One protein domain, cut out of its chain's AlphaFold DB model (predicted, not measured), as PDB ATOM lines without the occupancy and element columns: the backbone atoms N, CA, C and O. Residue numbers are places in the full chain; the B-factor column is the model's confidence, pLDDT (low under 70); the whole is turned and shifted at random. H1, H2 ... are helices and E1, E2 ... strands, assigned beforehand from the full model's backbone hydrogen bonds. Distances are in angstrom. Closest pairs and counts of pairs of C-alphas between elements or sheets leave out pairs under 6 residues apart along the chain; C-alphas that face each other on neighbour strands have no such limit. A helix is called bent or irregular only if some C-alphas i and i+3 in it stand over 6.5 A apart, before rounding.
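Overview. This is residues 210 to 232 and 528 to 640 of the 1022 residues of the protein "BIG2 domain-containing protein" of Bacteroides sp. HPS0048 (UniProt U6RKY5). The model has two lobes: a small sandwich of two four-strand sheets, E3-E4-E1-E6 and E2-E5-E8-E7, roughly face to face, and beyond one end of it three helices, H1, H2 and H3, side by side in an up-and-down bundle. The bundle makes much of the long axis. The printed part has 136 residues, with eight strands, E1 to E8, followed by the three helices; both sheets are antiparallel, and the class is mixed, helices and strands. It is only just compact, close to loose, with a radius of gyration of the C-alphas of 16.8 A and spans of 54 by 37 by 25 A.

Arrangement. E1, residues 210 to 215, is an inner strand, antiparallel to E4, residues 537 to 545, with N 212 and O 540 2.9 A apart. E1 is also antiparallel to E6, residues 567 to 570, an edge strand, with N 213 and O 569 at 2.8 A. E3, residues 528 to 534, is the other edge strand and forms a hairpin with E4, with N 530 and O 541 at 2.8 A. In the second sheet E2, residues 226 to 228, is an edge strand antiparallel to E5, residues 554 to 560, with N 228 and O 558 at 3.0 A. E5 is antiparallel to E8, residues 585 to 591, with N 557 and O 588 at 2.8 A. E8 forms a hairpin with the edge strand E7, residues 576 to 582, with N 587 and O 580 at 2.8 A. The bundle, its helices each running against the one before, is H1, residues 595 to 610, H2, residues 613 to 623, and H3, residues 628 to 638. H1 and H2 form a helical hairpin and touch at a shallow tilt of 23 degrees; their closest C-alphas, of Phe 603 and Ala 619, are 4.8 A apart. H2 and H3, also a helical hairpin, touch at Val 623 and Arg 631, their closest C-alphas, 5.6 A apart. H1 and H3 touch and run the same way at 14 degrees, a shallow tilt, their closest C-alphas, of Thr 604 and Leu 638, 6.7 A apart. H3 only grazes the second sheet, with residues 628 to 631. Every O i to N i+4 pair is within hydrogen-bond range in H1 and H2, but 5 of 7 in H3.

Along the chain. E1 begins at C-alpha 210, (66.239, 24.685, 283.497), and is 16.7 A long. E4 is the longest strand by residues, 24.9 A, and H1, 22.0 A, the longest helix. H3 ends at C-alpha 638, (42.310, 41.624, 279.307); it is only just irregular, with C-alphas 630 and 633 6.7 A apart.

Size, cuts and confidence. The two farthest C-alphas, of Gly 223 and Thr 610, are 53.9 A apart. Residues 233 to 527 are not printed; C-alphas 232 and 528 are 18.2 A apart across this cut. Of the links printed whole, none is long. The mean pLDDT of the printed part is 91.2, and residues 222 to 223 are under 70.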
ATOM      1  N   ILE A 210      66.891  23.837 284.493       95.12
ATOM      2  CA  ILE A 210      66.239  24.685 283.497       95.12
ATOM      3  C   ILE A 210      67.029  24.616 282.190       95.12
ATOM      4  O   ILE A 210      68.253  24.730 282.213       95.12
ATOM      5  N   GLU A 211      66.332  24.493 281.066       94.81
ATOM      6  CA  GLU A 211      66.923  24.503 279.724       94.81
ATOM      7  C   GLU A 211      66.503  25.746 278.929       94.81
ATOM      8  O   GLU A 211      65.331  26.149 278.929       94.81
ATOM      9  N   LEU A 212      67.468  26.359 278.238       95.38
ATOM     10  CA  LEU A 212      67.263  27.601 277.497       95.38
ATOM     11  C   LEU A 212      68.148  27.677 276.244       95.38
ATOM     12  O   LEU A 212      69.366  27.559 276.330       95.38
ATOM     13  N   ASP A 213      67.534  27.947 275.094       94.44
ATOM     14  CA  ASP A 213      68.197  28.155 273.806       94.44
ATOM     15  C   ASP A 213      68.110  29.621 273.382       94.44
ATOM     16  O   ASP A 213      67.023  30.194 273.318       94.44
ATOM     17  N   ILE A 214      69.250  30.218 273.037       93.50
ATOM     18  CA  ILE A 214      69.364  31.588 272.528       93.50
ATOM     19  C   ILE A 214      69.902  31.511 271.106       93.50
ATOM     20  O   ILE A 214      71.089  31.256 270.892       93.50
ATOM     21  N   ALA A 215      69.035  31.752 270.128       90.62
ATOM     22  CA  ALA A 215      69.452  31.919 268.746       90.62
ATOM     23  C   ALA A 215      69.850  33.380 268.517       90.62
ATOM     24  O   ALA A 215      69.061  34.294 268.769       90.62
ATOM     25  N   SER A 216      71.060  33.601 268.018       82.25
ATOM     26  CA  SER A 216      71.519  34.914 267.559       82.25
ATOM     27  C   SER A 216      71.295  35.055 266.055       82.25
ATOM     28  O   SER A 216      71.412  34.087 265.301       82.25
ATOM     29  N   THR A 217      70.977  36.272 265.612       77.00
ATOM     30  CA  THR A 217      70.922  36.624 264.183       77.00
ATOM     31  C   THR A 217      72.314  36.792 263.572       77.00
ATOM     32  O   THR A 217      72.475  36.591 262.369       77.00
ATOM     33  N   ASP A 218      73.319  37.090 264.398       75.44
ATOM     34  CA  ASP A 218      74.733  37.123 264.022       75.44
ATOM     35  C   ASP A 218      75.440  35.817 264.418       75.44
ATOM     36  O   ASP A 218      75.004  35.100 265.323       75.44
ATOM     37  N   SER A 219      76.577  35.520 263.782       70.75
ATOM     38  CA  SER A 219      77.419  34.389 264.179       70.75
ATOM     39  C   SER A 219      77.948  34.577 265.605       70.75
ATOM     40  O   SER A 219      78.728  35.497 265.853       70.75
ATOM     41  N   ILE A 220      77.568  33.682 266.517       74.25
ATOM     42  CA  ILE A 220      78.175  33.571 267.847       74.25
ATOM     43  C   ILE A 220      79.481  32.796 267.696       74.25
ATOM     44  O   ILE A 220      79.483  31.715 267.110       74.25
ATOM     45  N   ASP A 221      80.581  33.314 268.237       73.81
ATOM     46  CA  ASP A 221      81.803  32.522 268.364       73.81
ATOM     47  C   ASP A 221      81.626  31.471 269.487       73.81
ATOM     48  O   ASP A 221      81.442  31.845 270.652       73.81
ATOM     49  N   PRO A 222      81.691  30.157 269.172       59.22
ATOM     50  CA  PRO A 222      81.483  29.071 270.131       59.22
ATOM     51  C   PRO A 222      82.410  29.075 271.358       59.22
ATOM     52  O   PRO A 222      82.117  28.402 272.346       59.22
ATOM     53  N   GLY A 223      83.534  29.796 271.315       67.56
ATOM     54  CA  GLY A 223      84.484  29.875 272.426       67.56
ATOM     55  C   GLY A 223      84.326  31.092 273.345       67.56
ATOM     56  O   GLY A 223      84.852  31.067 274.457       67.56
ATOM     57  N   SER A 224      83.631  32.151 272.918       77.38
ATOM     58  CA  SER A 224      83.829  33.492 273.495       77.38
ATOM     59  C   SER A 224      82.745  33.980 274.453       77.38
ATOM     60  O   SER A 224      83.008  34.908 275.217       77.38
ATOM     61  N   VAL A 225      81.552  33.369 274.474       87.94
ATOM     62  CA  VAL A 225      80.446  33.900 275.289       87.94
ATOM     63  C   VAL A 225      80.735  33.742 276.783       87.94
ATOM     64  O   VAL A 225      80.750  32.617 277.292       87.94
ATOM     65  N   ALA A 226      80.926  34.843 277.508       90.69
ATOM     66  CA  ALA A 226      81.128  34.827 278.956       90.69
ATOM     67  C   ALA A 226      79.795  35.059 279.679       90.69
ATOM     68  O   ALA A 226      79.088  36.021 279.393       90.69
ATOM     69  N   ILE A 227      79.458  34.181 280.626       92.94
ATOM     70  CA  ILE A 227      78.205  34.239 281.388       92.94
ATOM     71  C   ILE A 227      78.537  34.641 282.819       92.94
ATOM     72  O   ILE A 227      79.448  34.079 283.428       92.94
ATOM     73  N   SER A 228      77.807  35.610 283.362       95.12
ATOM     74  CA  SER A 228      78.007  36.090 284.730       95.12
ATOM     75  C   SER A 228      76.694  36.527 285.369       95.12
ATOM     76  O   SER A 228      75.760  36.923 284.675       95.12
ATOM     77  N   PHE A 229      76.626  36.484 286.698       96.81
ATOM     78  CA  PHE A 229      75.560  37.131 287.459       96.81
ATOM     79  C   PHE A 229      75.981  38.563 287.810       96.81
ATOM     80  O   PHE A 229      77.100  38.751 288.303       96.81
ATOM     81  N   PRO A 230      75.114  39.575 287.641       96.25
ATOM     82  CA  PRO A 230      75.378  40.891 288.198       96.25
ATOM     83  C   PRO A 230      75.347  40.865 289.737       96.25
ATOM     84  O   PRO A 230      74.718  40.008 290.370       96.25
ATOM     85  N   VAL A 231      76.019  41.840 290.364       96.44
ATOM     86  CA  VAL A 231      76.086  41.959 291.838       96.44
ATOM     87  C   VAL A 231      74.698  42.164 292.462       96.44
ATOM     88  O   VAL A 231      74.440  41.720 293.576       96.44
ATOM     89  N   LEU A 232      73.781  42.801 291.751       97.75
ATOM     90  CA  LEU A 232      72.395  42.964 292.170       97.75
ATOM     91  C   LEU A 232      71.503  42.495 291.027       97.75
ATOM     92  O   LEU A 232      71.883  42.640 289.861       97.75
ATOM     93  N   ILE A 528      74.924  26.257 288.841       89.12
ATOM     94  CA  ILE A 528      75.761  25.601 287.842       89.12
ATOM     95  C   ILE A 528      75.166  25.890 286.465       89.12
ATOM     96  O   ILE A 528      73.990  25.615 286.234       89.12
ATOM     97  N   ILE A 529      75.972  26.428 285.547       89.44
ATOM     98  CA  ILE A 529      75.558  26.700 284.166       89.44
ATOM     99  C   ILE A 529      76.439  25.891 283.225       89.44
ATOM    100  O   ILE A 529      77.644  26.122 283.125       89.44
ATOM    101  N   LYS A 530      75.817  24.973 282.492       87.62
ATOM    102  CA  LYS A 530      76.421  24.320 281.337       87.62
ATOM    103  C   LYS A 530      76.040  25.101 280.092       87.62
ATOM    104  O   LYS A 530      74.876  25.440 279.916       87.62
ATOM    105  N   LYS A 531      77.011  25.352 279.219       88.12
ATOM    106  CA  LYS A 531      76.772  25.966 277.915       88.12
ATOM    107  C   LYS A 531      77.280  25.068 276.800       88.12
ATOM    108  O   LYS A 531      78.357  24.486 276.911       88.12
ATOM    109  N   THR A 532      76.529  24.994 275.713       87.38
ATOM    110  CA  THR A 532      76.982  24.412 274.448       87.38
ATOM    111  C   THR A 532      76.587  25.345 273.316       87.38
ATOM    112  O   THR A 532      75.564  26.017 273.399       87.38
ATOM    113  N   ILE A 533      77.415  25.428 272.279       85.56
ATOM    114  CA  ILE A 533      77.140  26.276 271.120       85.56
ATOM    115  C   ILE A 533      77.158  25.390 269.883       85.56
ATOM    116  O   ILE A 533      78.126  24.667 269.644       85.56
ATOM    117  N   ASN A 534      76.071  25.432 269.116       80.38
ATOM    118  CA  ASN A 534      75.935  24.706 267.861       80.38
ATOM    119  C   ASN A 534      75.451  25.673 266.773       80.38
ATOM    120  O   ASN A 534      74.308  26.132 266.790       80.38
ATOM    121  N   GLY A 535      76.346  26.036 265.851       77.00
ATOM    122  CA  GLY A 535      76.093  27.126 264.906       77.00
ATOM    123  C   GLY A 535      75.865  28.458 265.631       77.00
ATOM    124  O   GLY A 535      76.621  28.809 266.530       77.00
ATOM    125  N   GLY A 536      74.816  29.194 265.250       79.38
ATOM    126  CA  GLY A 536      74.422  30.469 265.876       79.38
ATOM    127  C   GLY A 536      73.521  30.342 267.113       79.38
ATOM    128  O   GLY A 536      72.918  31.335 267.512       79.38
ATOM    129  N   THR A 537      73.377  29.140 267.689       89.44
ATOM    130  CA  THR A 537      72.519  28.896 268.864       89.44
ATOM    131  C   THR A 537      73.356  28.539 270.089       89.44
ATOM    132  O   THR A 537      74.156  27.601 270.052       89.44
ATOM    133  N   LEU A 538      73.149  29.285 271.173       91.75
ATOM    134  CA  LEU A 538      73.701  29.038 272.500       91.75
ATOM    135  C   LEU A 538      72.662  28.308 273.353       91.75
ATOM    136  O   LEU A 538      71.635  28.884 273.696       91.75
ATOM    137  N   HIS A 539      72.961  27.069 273.723       92.44
ATOM    138  CA  HIS A 539      72.149  26.257 274.622       92.44
ATOM    139  C   HIS A 539      72.721  26.309 276.042       92.44
ATOM    140  O   HIS A 539      73.917  26.055 276.233       92.44
ATOM    141  N   LEU A 540      71.877  26.618 277.024       93.44
ATOM    142  CA  LEU A 540      72.199  26.686 278.444       93.44
ATOM    143  C   LEU A 540      71.385  25.658 279.235       93.44
ATOM    144  O   LEU A 540      70.159  25.740 279.253       93.44
ATOM    145  N   SER A 541      72.075  24.792 279.982       92.69
ATOM    146  CA  SER A 541      71.472  23.992 281.054       92.69
ATOM    147  C   SER A 541      71.851  24.600 282.400       92.69
ATOM    148  O   SER A 541      73.022  24.594 282.795       92.69
ATOM    149  N   ILE A 542      70.868  25.148 283.103       93.25
ATOM    150  CA  ILE A 542      71.034  25.899 284.346       93.25
ATOM    151  C   ILE A 542      70.473  25.072 285.500       93.25
ATOM    152  O   ILE A 542      69.286  24.777 285.541       93.25
ATOM    153  N   TYR A 543      71.308  24.731 286.473       91.62
ATOM    154  CA  TYR A 543      70.877  24.108 287.721       91.62
ATOM    155  C   TYR A 543      70.668  25.204 288.762       91.62
ATOM    156  O   TYR A 543      71.604  25.591 289.466       91.62
ATOM    157  N   LEU A 544      69.441  25.713 288.828       94.19
ATOM    158  CA  LEU A 544      69.022  26.760 289.749       94.19
ATOM    159  C   LEU A 544      68.883  26.175 291.160       94.19
ATOM    160  O   LEU A 544      67.976  25.369 291.382       94.19
ATOM    161  N   PRO A 545      69.749  26.522 292.123       90.88
ATOM    162  CA  PRO A 545      69.701  25.908 293.437       90.88
ATOM    163  C   PRO A 545      68.403  26.237 294.178       90.88
ATOM    164  O   PRO A 545      67.848  27.329 294.052       90.88
ATOM    165  N   LYS A 546      67.956  25.282 294.991       88.00
ATOM    166  CA  LYS A 546      66.829  25.417 295.911       88.00
ATOM    167  C   LYS A 546      67.337  25.526 297.346       88.00
ATOM    168  O   LYS A 546      68.477  25.183 297.664       88.00
ATOM    169  N   GLY A 547      66.449  25.958 298.227       87.38
ATOM    170  CA  GLY A 547      66.680  25.974 299.662       87.38
ATOM    171  C   GLY A 547      65.373  25.885 300.427       87.38
ATOM    172  O   GLY A 547      64.283  26.036 299.867       87.38
ATOM    173  N   GLN A 548      65.492  25.622 301.718       85.62
ATOM    174  CA  GLN A 548      64.390  25.673 302.649       85.62
ATOM    175  C   GLN A 548      63.737  27.055 302.585       85.62
ATOM    176  O   GLN A 548      64.390  28.082 302.777       85.62
ATOM    177  N   TYR A 549      62.432  27.061 302.318       92.12
ATOM    178  CA  TYR A 549      61.633  28.279 302.212       92.12
ATOM    179  C   TYR A 549      62.165  29.268 301.165       92.12
ATOM    180  O   TYR A 549      62.018  30.473 301.344       92.12
ATOM    181  N   PHE A 550      62.786  28.790 300.081       94.06
ATOM    182  CA  PHE A 550      63.113  29.644 298.936       94.06
ATOM    183  C   PHE A 550      61.850  29.912 298.106       94.06
ATOM    184  O   PHE A 550      61.149  28.976 297.722       94.06
ATOM    185  N   TYR A 551      61.554  31.184 297.842       95.50
ATOM    186  CA  TYR A 551      60.322  31.635 297.183       95.50
ATOM    187  C   TYR A 551      60.555  32.482 295.926       95.50
ATOM    188  O   TYR A 551      59.594  32.762 295.205       95.50
ATOM    189  N   TYR A 552      61.799  32.876 295.652       96.50
ATOM    190  CA  TYR A 552      62.183  33.792 294.580       96.50
ATOM    191  C   TYR A 552      63.146  33.105 293.595       96.50
ATOM    192  O   TYR A 552      64.327  33.452 293.526       96.50
ATOM    193  N   PRO A 553      62.674  32.106 292.815       96.06
ATOM    194  CA  PRO A 553      63.488  31.380 291.839       96.06
ATOM    195  C   PRO A 553      63.679  32.199 290.547       96.06
ATOM    196  O   PRO A 553      63.460  31.706 289.435       96.06
ATOM    197  N   ASP A 554      64.030  33.476 290.692       95.44
ATOM    198  CA  ASP A 554      64.254  34.415 289.604       95.44
ATOM    199  C   ASP A 554      65.611  35.114 289.732       95.44
ATOM    200  O   ASP A 554      66.069  35.476 290.819       95.44
ATOM    201  N   PHE A 555      66.284  35.270 288.597       97.75
ATOM    202  CA  PHE A 555      67.661  35.742 288.540       97.75
ATOM    203  C   PHE A 555      67.973  36.446 287.220       97.75
ATOM    204  O   PHE A 555      67.235  36.338 286.241       97.75
ATOM    205  N   THR A 556      69.103  37.152 287.198       98.38
ATOM    206  CA  THR A 556      69.610  37.877 286.031       98.38
ATOM    207  C   THR A 556      70.956  37.300 285.619       98.38
ATOM    208  O   THR A 556      71.829  37.100 286.463       98.38
ATOM    209  N   LEU A 557      71.147  37.080 284.322       97.75
ATOM    210  CA  LEU A 557      72.435  36.767 283.714       97.75
ATOM    211  C   LEU A 557      72.867  37.899 282.784       97.75
ATOM    212  O   LEU A 557      72.044  38.519 282.112       97.75
ATOM    213  N   LEU A 558      74.174  38.131 282.724       96.75
ATOM    214  CA  LEU A 558      74.841  38.952 281.723       96.75
ATOM    215  C   LEU A 558      75.673  38.034 280.827       96.75
ATOM    216  O   LEU A 558      76.570  37.339 281.314       96.75
ATOM    217  N   LEU A 559      75.358  38.034 279.535       94.31
ATOM    218  CA  LEU A 559      76.033  37.250 278.509       94.31
ATOM    219  C   LEU A 559      76.834  38.196 277.612       94.31
ATOM    220  O   LEU A 559      76.276  38.904 276.771       94.31
ATOM    221  N   ASP A 560      78.146  38.217 277.815       92.00
ATOM    222  CA  ASP A 560      79.092  38.966 276.990       92.00
ATOM    223  C   ASP A 560      79.380  38.191 275.701       92.00
ATOM    224  O   ASP A 560      79.614  36.985 275.758       92.00
ATOM    225  N   GLY A 561      79.337  38.859 274.549       87.19
ATOM    226  CA  GLY A 561      79.469  38.226 273.230       87.19
ATOM    227  C   GLY A 561      78.147  37.853 272.545       87.19
ATOM    228  O   GLY A 561      78.178  37.322 271.438       87.19
ATOM    229  N   VAL A 562      76.993  38.156 273.153       88.62
ATOM    230  CA  VAL A 562      75.675  38.061 272.498       88.62
ATOM    231  C   VAL A 562      75.116  39.468 272.296       88.62
ATOM    232  O   VAL A 562      74.597  40.089 273.222       88.62
ATOM    233  N   THR A 563      75.239  39.981 271.073       86.81
ATOM    234  CA  THR A 563      74.896  41.371 270.717       86.81
ATOM    235  C   THR A 563      73.566  41.511 269.986       86.81
ATOM    236  O   THR A 563      73.033  42.614 269.897       86.81
ATOM    237  N   GLN A 564      73.012  40.416 269.466       86.50
ATOM    238  CA  GLN A 564      71.683  40.371 268.867       86.50
ATOM    239  C   GLN A 564      70.988  39.064 269.245       86.50
ATOM    240  O   GLN A 564      71.623  38.019 269.367       86.50
ATOM    241  N   VAL A 565      69.671  39.125 269.426       91.19
ATOM    242  CA  VAL A 565      68.842  37.969 269.778       91.19
ATOM    243  C   VAL A 565      67.784  37.802 268.700       91.19
ATOM    244  O   VAL A 565      66.968  38.696 268.496       91.19
ATOM    245  N   GLY A 566      67.805  36.660 268.016       90.31
ATOM    246  CA  GLY A 566      66.769  36.268 267.064       90.31
ATOM    247  C   GLY A 566      65.572  35.633 267.765       90.31
ATOM    248  O   GLY A 566      64.437  36.043 267.543       90.31
ATOM    249  N   SER A 567      65.821  34.660 268.642       92.00
ATOM    250  CA  SER A 567      64.776  34.022 269.447       92.00
ATOM    251  C   SER A 567      65.342  33.435 270.731       92.00
ATOM    252  O   SER A 567      66.495  33.004 270.759       92.00
ATOM    253  N   ILE A 568      64.502  33.345 271.762       94.56
ATOM    254  CA  ILE A 568      64.802  32.582 272.972       94.56
ATOM    255  C   ILE A 568      63.717  31.533 273.177       94.56
ATOM    256  O   ILE A 568      62.530  31.860 273.201       94.56
ATOM    257  N   VAL A 569      64.127  30.278 273.329       95.00
ATOM    258  CA  VAL A 569      63.240  29.145 273.609       95.00
ATOM    259  C   VAL A 569      63.602  28.586 274.976       95.00
ATOM    260  O   VAL A 569      64.776  28.453 275.305       95.00
ATOM    261  N   THR A 570      62.597  28.283 275.791       96.06
ATOM    262  CA  THR A 570      62.784  27.745 277.141       96.06
ATOM    263  C   THR A 570      61.914  26.528 277.369       96.06
ATOM    264  O   THR A 570      60.860  26.384 276.740       96.06
ATOM    265  N   ASP A 571      62.327  25.684 278.309       95.00
ATOM    266  CA  ASP A 571      61.478  24.612 278.816       95.00
ATOM    267  C   ASP A 571      60.213  25.136 279.530       95.00
ATOM    268  O   ASP A 571      59.955  26.339 279.668       95.00
ATOM    269  N   ASP A 572      59.361  24.214 279.965       94.75
ATOM    270  CA  ASP A 572      58.108  24.519 280.645       94.75
ATOM    271  C   ASP A 572      58.298  25.056 282.071       94.75
ATOM    272  O   ASP A 572      57.380  25.694 282.595       94.75
ATOM    273  N   LYS A 573      59.467  24.866 282.688       95.62
ATOM    274  CA  LYS A 573      59.773  25.312 284.054       95.62
ATOM    275  C   LYS A 573      59.982  26.816 284.117       95.62
ATOM    276  O   LYS A 573      59.554  27.448 285.082       95.62
ATOM    277  N   VAL A 574      60.548  27.415 283.070       97.12
ATOM    278  CA  VAL A 574      60.614  28.877 282.944       97.12
ATOM    279  C   VAL A 574      59.224  29.434 282.650       97.12
ATOM    280  O   VAL A 574      58.640  29.184 281.589       97.12
ATOM    281  N   LYS A 575      58.705  30.236 283.584       97.44
ATOM    282  CA  LYS A 575      57.402  30.905 283.468       97.44
ATOM    283  C   LYS A 575      57.538  32.338 282.975       97.44
ATOM    284  O   LYS A 575      56.704  32.797 282.195       97.44
ATOM    285  N   GLY A 576      58.599  33.026 283.389       97.19
ATOM    286  CA  GLY A 576      58.885  34.398 282.999       97.19
ATOM    287  C   GLY A 576      60.249  34.549 282.347       97.19
ATOM    288  O   GLY A 576      61.225  33.936 282.778       97.19
ATOM    289  N   ILE A 577      60.301  35.377 281.306       96.50
ATOM    290  CA  ILE A 577      61.545  35.749 280.641       96.50
ATOM    291  C   ILE A 577      61.461  37.192 280.153       96.50
ATOM    292  O   ILE A 577      60.457  37.601 279.567       96.50
ATOM    293  N   SER A 578      62.517  37.961 280.387       96.75
ATOM    294  CA  SER A 578      62.706  39.276 279.778       96.75
ATOM    295  C   SER A 578      64.177  39.480 279.464       96.75
ATOM    296  O   SER A 578      65.049  38.920 280.129       96.75
ATOM    297  N   TYR A 579      64.466  40.224 278.404       96.44
ATOM    298  CA  TYR A 579      65.838  40.414 277.966       96.44
ATOM    299  C   TYR A 579      66.031  41.752 277.264       96.44
ATOM    300  O   TYR A 579      65.103  42.313 276.684       96.44
ATOM    301  N   ALA A 580      67.257  42.259 277.323       95.69
ATOM    302  CA  ALA A 580      67.685  43.448 276.605       95.69
ATOM    303  C   ALA A 580      69.178  43.347 276.296       95.69
ATOM    304  O   ALA A 580      69.956  42.890 277.132       95.69
ATOM    305  N   VAL A 581      69.594  43.811 275.119       92.81
ATOM    306  CA  VAL A 581      71.019  43.990 274.822       92.81
ATOM    307  C   VAL A 581      71.428  45.395 275.256       92.81
ATOM    308  O   VAL A 581      70.871  46.381 274.776       92.81
ATOM    309  N   LYS A 582      72.394  45.486 276.173       88.62
ATOM    310  CA  LYS A 582      72.945  46.739 276.707       88.62
ATOM    311  C   LYS A 582      74.462  46.626 276.791       88.62
ATOM    312  O   LYS A 582      74.980  45.593 277.198       88.62
ATOM    313  N   ASP A 583      75.173  47.670 276.369       86.19
ATOM    314  CA  ASP A 583      76.642  47.735 276.411       86.19
ATOM    315  C   ASP A 583      77.350  46.521 275.768       86.19
ATOM    316  O   ASP A 583      78.379  46.051 276.247       86.19
ATOM    317  N   GLY A 584      76.776  45.987 274.682       84.19
ATOM    318  CA  GLY A 584      77.305  44.814 273.970       84.19
ATOM    319  C   GLY A 584      77.053  43.467 274.658       84.19
ATOM    320  O   GLY A 584      77.554  42.448 274.188       84.19
ATOM    321  N   LYS A 585      76.270  43.446 275.744       91.38
ATOM    322  CA  LYS A 585      75.926  42.246 276.513       91.38
ATOM    323  C   LYS A 585      74.426  42.002 276.481       91.38
ATOM    324  O   LYS A 585      73.633  42.934 276.618       91.38
ATOM    325  N   LEU A 586      74.030  40.742 276.375       94.25
ATOM    326  CA  LEU A 586      72.649  40.347 276.602       94.25
ATOM    327  C   LEU A 586      72.405  40.239 278.111       94.25
ATOM    328  O   LEU A 586      72.969  39.375 278.779       94.25
ATOM    329  N   MET A 587      71.550  41.109 278.637       97.19
ATOM    330  CA  MET A 587      70.929  40.932 279.943       97.19
ATOM    331  C   MET A 587      69.711  40.030 279.781       97.19
ATOM    332  O   MET A 587      68.846  40.300 278.948       97.19
ATOM    333  N   LEU A 588      69.644  38.981 280.592       97.00
ATOM    334  CA  LEU A 588      68.576  37.993 280.568       97.00
ATOM    335  C   LEU A 588      68.031  37.785 281.979       97.00
ATOM    336  O   LEU A 588      68.749  37.298 282.851       97.00
ATOM    337  N   ASN A 589      66.765  38.122 282.196       98.12
ATOM    338  CA  ASN A 589      66.044  37.817 283.424       98.12
ATOM    339  C   ASN A 589      65.220  36.548 283.225       98.12
ATOM    340  O   ASN A 589      64.397  36.470 282.310       98.12
ATOM    341  N   VAL A 590      65.421  35.567 284.099       98.00
ATOM    342  CA  VAL A 590      64.750  34.265 284.059       98.00
ATOM    343  C   VAL A 590      63.962  34.093 285.348       98.00
ATOM    344  O   VAL A 590      64.494  34.336 286.427       98.00
ATOM    345  N   ASN A 591      62.702  33.669 285.246       97.00
ATOM    346  CA  ASN A 591      61.841  33.407 286.395       97.00
ATOM    347  C   ASN A 591      61.177  32.029 286.262       97.00
ATOM    348  O   ASN A 591      60.390  31.791 285.339       97.00
ATOM    349  N   ALA A 592      61.486  31.128 287.195       96.50
ATOM    350  CA  ALA A 592      60.955  29.763 287.238       96.50
ATOM    351  C   ALA A 592      59.786  29.584 288.231       96.50
ATOM    352  O   ALA A 592      59.403  28.464 288.562       96.50
ATOM    353  N   SER A 593      59.205  30.676 288.736       95.00
ATOM    354  CA  SER A 593      58.133  30.622 289.730       95.00
ATOM    355  C   SER A 593      56.793  30.257 289.094       95.00
ATOM    356  O   SER A 593      56.219  31.040 288.335       95.00
ATOM    357  N   ALA A 594      56.248  29.092 289.457       92.31
ATOM    358  CA  ALA A 594      54.900  28.671 289.061       92.31
ATOM    359  C   ALA A 594      53.815  29.673 289.501       92.31
ATOM    360  O   ALA A 594      52.858  29.910 288.759       92.31
ATOM    361  N   LYS A 595      54.035  30.352 290.637       93.44
ATOM    362  CA  LYS A 595      53.138  31.370 291.198       93.44
ATOM    363  C   LYS A 595      52.866  32.527 290.232       93.44
ATOM    364  O   LYS A 595      51.830  33.175 290.326       93.44
ATOM    365  N   LEU A 596      53.766  32.786 289.279       95.06
ATOM    366  CA  LEU A 596      53.572  33.845 288.290       95.06
ATOM    367  C   LEU A 596      52.347  33.585 287.396       95.06
ATOM    368  O   LEU A 596      51.606  34.514 287.088       95.06
ATOM    369  N   VAL A 597      52.108  32.325 287.021       97.25
ATOM    370  CA  VAL A 597      50.941  31.927 286.216       97.25
ATOM    371  C   VAL A 597      49.669  31.945 287.065       97.25
ATOM    372  O   VAL A 597      48.641  32.444 286.618       97.25
ATOM    373  N   GLU A 598      49.750  31.467 288.310       97.31
ATOM    374  CA  GLU A 598      48.629  31.484 289.261       97.31
ATOM    375  C   GLU A 598      48.122  32.910 289.513       97.31
ATOM    376  O   GLU A 598      46.924  33.166 289.438       97.31
ATOM    377  N   LEU A 599      49.034  33.861 289.743       97.44
ATOM    378  CA  LEU A 599      48.689  35.268 289.956       97.44
ATOM    379  C   LEU A 599      48.156  35.940 288.686       97.44
ATOM    380  O   LEU A 599      47.257  36.775 288.773       97.44
ATOM    381  N   ALA A 600      48.692  35.586 287.510       97.88
ATOM    382  CA  ALA A 600      48.181  36.092 286.238       97.88
ATOM    383  C   ALA A 600      46.722  35.670 286.032       97.88
ATOM    384  O   ALA A 600      45.894  36.502 285.659       97.88
ATOM    385  N   GLU A 601      46.391  34.411 286.334       98.12
ATOM    386  CA  GLU A 601      45.011  33.928 286.331       98.12
ATOM    387  C   GLU A 601      44.159  34.651 287.370       98.12
ATOM    388  O   GLU A 601      43.119  35.204 287.020       98.12
ATOM    389  N   GLU A 602      44.613  34.707 288.624       96.69
ATOM    390  CA  GLU A 602      43.847  35.297 289.721       96.69
ATOM    391  C   GLU A 602      43.456  36.754 289.426       96.69
ATOM    392  O   GLU A 602      42.280  37.115 289.515       96.69
ATOM    393  N   PHE A 603      44.415  37.595 289.026       96.50
ATOM    394  CA  PHE A 603      44.134  39.001 288.735       96.50
ATOM    395  C   PHE A 603      43.347  39.191 287.438       96.50
ATOM    396  O   PHE A 603      42.488  40.074 287.387       96.50
ATOM    397  N   THR A 604      43.572  38.361 286.416       96.62
ATOM    398  CA  THR A 604      42.773  38.415 285.182       96.62
ATOM    399  C   THR A 604      41.315  38.065 285.471       96.62
ATOM    400  O   THR A 604      40.428  38.834 285.108       96.62
ATOM    401  N   ALA A 605      41.052  36.985 286.211       95.00
ATOM    402  CA  ALA A 605      39.702  36.588 286.612       95.00
ATOM    403  C   ALA A 605      39.038  37.626 287.536       95.00
ATOM    404  O   ALA A 605      37.844  37.932 287.414       95.00
ATOM    405  N   LYS A 606      39.812  38.239 288.445       89.19
ATOM    406  CA  LYS A 606      39.325  39.350 289.275       89.19
ATOM    407  C   LYS A 606      38.949  40.557 288.414       89.19
ATOM    408  O   LYS A 606      37.895  41.151 288.638       89.19
ATOM    409  N   TYR A 607      39.739  40.903 287.398       89.00
ATOM    410  CA  TYR A 607      39.359  41.941 286.438       89.00
ATOM    411  C   TYR A 607      38.114  41.553 285.634       89.00
ATOM    412  O   TYR A 607      37.220  42.374 285.482       89.00
ATOM    413  N   GLU A 608      38.003  40.323 285.144       86.94
ATOM    414  CA  GLU A 608      36.840  39.891 284.359       86.94
ATOM    415  C   GLU A 608      35.530  39.979 285.149       86.94
ATOM    416  O   GLU A 608      34.509  40.403 284.599       86.94
ATOM    417  N   SER A 609      35.573  39.632 286.438       83.44
ATOM    418  CA  SER A 609      34.412  39.667 287.336       83.44
ATOM    419  C   SER A 609      34.054  41.070 287.835       83.44
ATOM    420  O   SER A 609      32.880  41.353 288.052       83.44
ATOM    421  N   THR A 610      35.033  41.962 288.007       79.75
ATOM    422  CA  THR A 610      34.809  43.296 288.608       79.75
ATOM    423  C   THR A 610      34.847  44.450 287.605       79.75
ATOM    424  O   THR A 610      34.294  45.515 287.860       79.75
ATOM    425  N   ARG A 611      35.558  44.271 286.487       78.06
ATOM    426  CA  ARG A 611      35.937  45.281 285.483       78.06
ATOM    427  C   ARG A 611      36.597  46.544 286.043       78.06
ATOM    428  O   ARG A 611      36.678  47.551 285.342       78.06
ATOM    429  N   GLN A 612      37.129  46.504 287.267       77.44
ATOM    430  CA  GLN A 612      37.826  47.653 287.847       77.44
ATOM    431  C   GLN A 612      39.237  47.781 287.258       77.44
ATOM    432  O   GLN A 612      39.979  46.801 287.154       77.44
ATOM    433  N   ALA A 613      39.630  49.010 286.916       82.19
ATOM    434  CA  ALA A 613      40.926  49.307 286.300       82.19
ATOM    435  C   ALA A 613      42.117  48.862 287.164       82.19
ATOM    436  O   ALA A 613      43.127  48.416 286.630       82.19
ATOM    437  N   VAL A 614      41.979  48.919 288.491       83.88
ATOM    438  CA  VAL A 614      43.027  48.499 289.429       83.88
ATOM    439  C   VAL A 614      43.434  47.032 289.222       83.88
ATOM    440  O   VAL A 614      44.618  46.744 289.073       83.88
ATOM    441  N   TRP A 615      42.466  46.122 289.079       89.19
ATOM    442  CA  TRP A 615      42.745  44.704 288.837       89.19
ATOM    443  C   TRP A 615      43.274  44.454 287.427       89.19
ATOM    444  O   TRP A 615      44.121  43.583 287.249       89.19
ATOM    445  N   LYS A 616      42.846  45.248 286.433       90.88
ATOM    446  CA  LYS A 616      43.450  45.210 285.091       90.88
ATOM    447  C   LYS A 616      44.932  45.575 285.153       90.88
ATOM    448  O   LYS A 616      45.746  44.894 284.540       90.88
ATOM    449  N   ASN A 617      45.280  46.619 285.903       92.31
ATOM    450  CA  ASN A 617      46.660  47.076 286.053       92.31
ATOM    451  C   ASN A 617      47.532  46.026 286.752       92.31
ATOM    452  O   ASN A 617      48.662  45.798 286.329       92.31
ATOM    453  N   ASP A 618      47.017  45.350 287.781       95.12
ATOM    454  CA  ASP A 618      47.750  44.265 288.447       95.12
ATOM    455  C   ASP A 618      47.884  43.021 287.569       95.12
ATOM    456  O   ASP A 618      48.959  42.423 287.515       95.12
ATOM    457  N   ALA A 619      46.833  42.665 286.826       96.94
ATOM    458  CA  ALA A 619      46.894  41.581 285.856       96.94
ATOM    459  C   ALA A 619      47.948  41.876 284.784       96.94
ATOM    460  O   ALA A 619      48.838  41.061 284.567       96.94
ATOM    461  N   LEU A 620      47.922  43.068 284.180       96.25
ATOM    462  CA  LEU A 620      48.920  43.495 283.196       96.25
ATOM    463  C   LEU A 620      50.339  43.504 283.780       96.25
ATOM    464  O   LEU A 620      51.264  43.061 283.104       96.25
ATOM    465  N   TYR A 621      50.513  43.940 285.032       97.12
ATOM    466  CA  TYR A 621      51.802  43.918 285.728       97.12
ATOM    467  C   TYR A 621      52.383  42.501 285.857       97.12
ATOM    468  O   TYR A 621      53.571  42.295 285.599       97.12
ATOM    469  N   VAL A 622      51.568  41.512 286.235       97.50
ATOM    470  CA  VAL A 622      52.017  40.114 286.357       97.50
ATOM    471  C   VAL A 622      52.205  39.474 284.979       97.50
ATOM    472  O   VAL A 622      53.228  38.844 284.711       97.50
ATOM    473  N   VAL A 623      51.256  39.689 284.066       97.44
ATOM    474  CA  VAL A 623      51.263  39.162 282.693       97.44
ATOM    475  C   VAL A 623      52.483  39.663 281.914       97.44
ATOM    476  O   VAL A 623      53.110  38.884 281.194       97.44
ATOM    477  N   ALA A 624      52.914  40.911 282.119       95.88
ATOM    478  CA  ALA A 624      54.125  41.471 281.514       95.88
ATOM    479  C   ALA A 624      55.429  40.757 281.922       95.88
ATOM    480  O   ALA A 624      56.459  40.948 281.279       95.88
ATOM    481  N   GLN A 625      55.409  39.914 282.954       96.19
ATOM    482  CA  GLN A 625      56.574  39.140 283.384       96.19
ATOM    483  C   GLN A 625      56.589  37.727 282.789       96.19
ATOM    484  O   GLN A 625      57.637  37.085 282.791       96.19
ATOM    485  N   LEU A 626      55.451  37.233 282.284       97.38
ATOM    486  CA  LEU A 626      55.347  35.915 281.656       97.38
ATOM    487  C   LEU A 626      56.097  35.877 280.324       97.38
ATOM    488  O   LEU A 626      56.135  36.870 279.591       97.38
ATOM    489  N   LYS A 627      56.623  34.700 279.969       94.69
ATOM    490  CA  LYS A 627      57.109  34.446 278.608       94.69
ATOM    491  C   LYS A 627      55.966  34.536 277.599       94.69
ATOM    492  O   LYS A 627      54.819  34.239 277.928       94.69
ATOM    493  N   GLU A 628      56.287  34.916 276.366       89.69
ATOM    494  CA  GLU A 628      55.312  35.275 275.325       89.69
ATOM    495  C   GLU A 628      54.182  34.244 275.153       89.69
ATOM    496  O   GLU A 628      53.007  34.596 275.248       89.69
ATOM    497  N   ALA A 629      54.529  32.959 275.027       90.25
ATOM    498  CA  ALA A 629      53.557  31.877 274.851       90.25
ATOM    499  C   ALA A 629      52.544  31.744 276.006       90.25
ATOM    500  O   ALA A 629      51.415  31.315 275.784       90.25
ATOM    501  N   LEU A 630      52.930  32.108 277.235       96.25
ATOM    502  CA  LEU A 630      52.032  32.103 278.395       96.25
ATOM    503  C   LEU A 630      51.272  33.423 278.541       96.25
ATOM    504  O   LEU A 630      50.210  33.449 279.149       96.25
ATOM    505  N   ARG A 631      51.811  34.518 278.000       94.69
ATOM    506  CA  ARG A 631      51.260  35.867 278.131       94.69
ATOM    507  C   ARG A 631      50.016  36.080 277.271       94.69
ATOM    508  O   ARG A 631      49.057  36.694 277.736       94.69
ATOM    509  N   GLN A 632      50.041  35.599 276.027       94.25
ATOM    510  CA  GLN A 632      49.027  35.938 275.024       94.25
ATOM    511  C   GLN A 632      47.581  35.605 275.446       94.25
ATOM    512  O   GLN A 632      46.738  36.493 275.335       94.25
ATOM    513  N   PRO A 633      47.278  34.422 276.025       95.69
ATOM    514  CA  PRO A 633      45.910  34.097 276.439       95.69
ATOM    515  C   PRO A 633      45.331  35.070 277.475       95.69
ATOM    516  O   PRO A 633      44.136  35.364 277.460       95.69
ATOM    517  N   TYR A 634      46.169  35.601 278.371       97.50
ATOM    518  CA  TYR A 634      45.738  36.603 279.346       97.50
ATOM    519  C   TYR A 634      45.532  37.968 278.696       97.50
ATOM    520  O   TYR A 634      44.559  38.645 279.010       97.50
ATOM    521  N   LEU A 635      46.404  38.376 277.768       95.19
ATOM    522  CA  LEU A 635      46.216  39.629 277.033       95.19
ATOM    523  C   LEU A 635      44.912  39.623 276.236       95.19
ATOM    524  O   LEU A 635      44.193  40.618 276.268       95.19
ATOM    525  N   ASP A 636      44.576  38.510 275.587       92.62
ATOM    526  CA  ASP A 636      43.322  38.375 274.844       92.62
ATOM    527  C   ASP A 636      42.114  38.599 275.764       92.62
ATOM    528  O   ASP A 636      41.224  39.379 275.428       92.62
ATOM    529  N   ARG A 637      42.128  38.014 276.970       93.88
ATOM    530  CA  ARG A 637      41.098  38.205 278.010       93.88
ATOM    531  C   ARG A 637      41.041  39.635 278.552       93.88
ATOM    532  O   ARG A 637      39.959  40.195 278.734       93.88
ATOM    533  N   LEU A 638      42.198  40.256 278.786       91.75
ATOM    534  CA  LEU A 638      42.310  41.624 279.307       91.75
ATOM    535  C   LEU A 638      41.925  42.694 278.270       91.75
ATOM    536  O   LEU A 638      41.543  43.805 278.653       91.75
ATOM    537  N   ASN A 639      42.012  42.370 276.977       85.38
ATOM    538  CA  ASN A 639      41.676  43.253 275.859       85.38
ATOM    539  C   ASN A 639      40.225  43.109 275.374       85.38
ATOM    540  O   ASN A 639      39.830  43.800 274.436       85.38
ATOM    541  N   VAL A 640      39.411  42.264 276.015       76.62
ATOM    542  CA  VAL A 640      37.969  42.207 275.744       76.62
ATOM    543  C   VAL A 640      37.304  43.482 276.266       76.62
ATOM    544  O   VAL A 640      37.297  43.741 277.474       76.62
TER     545      VAL A 640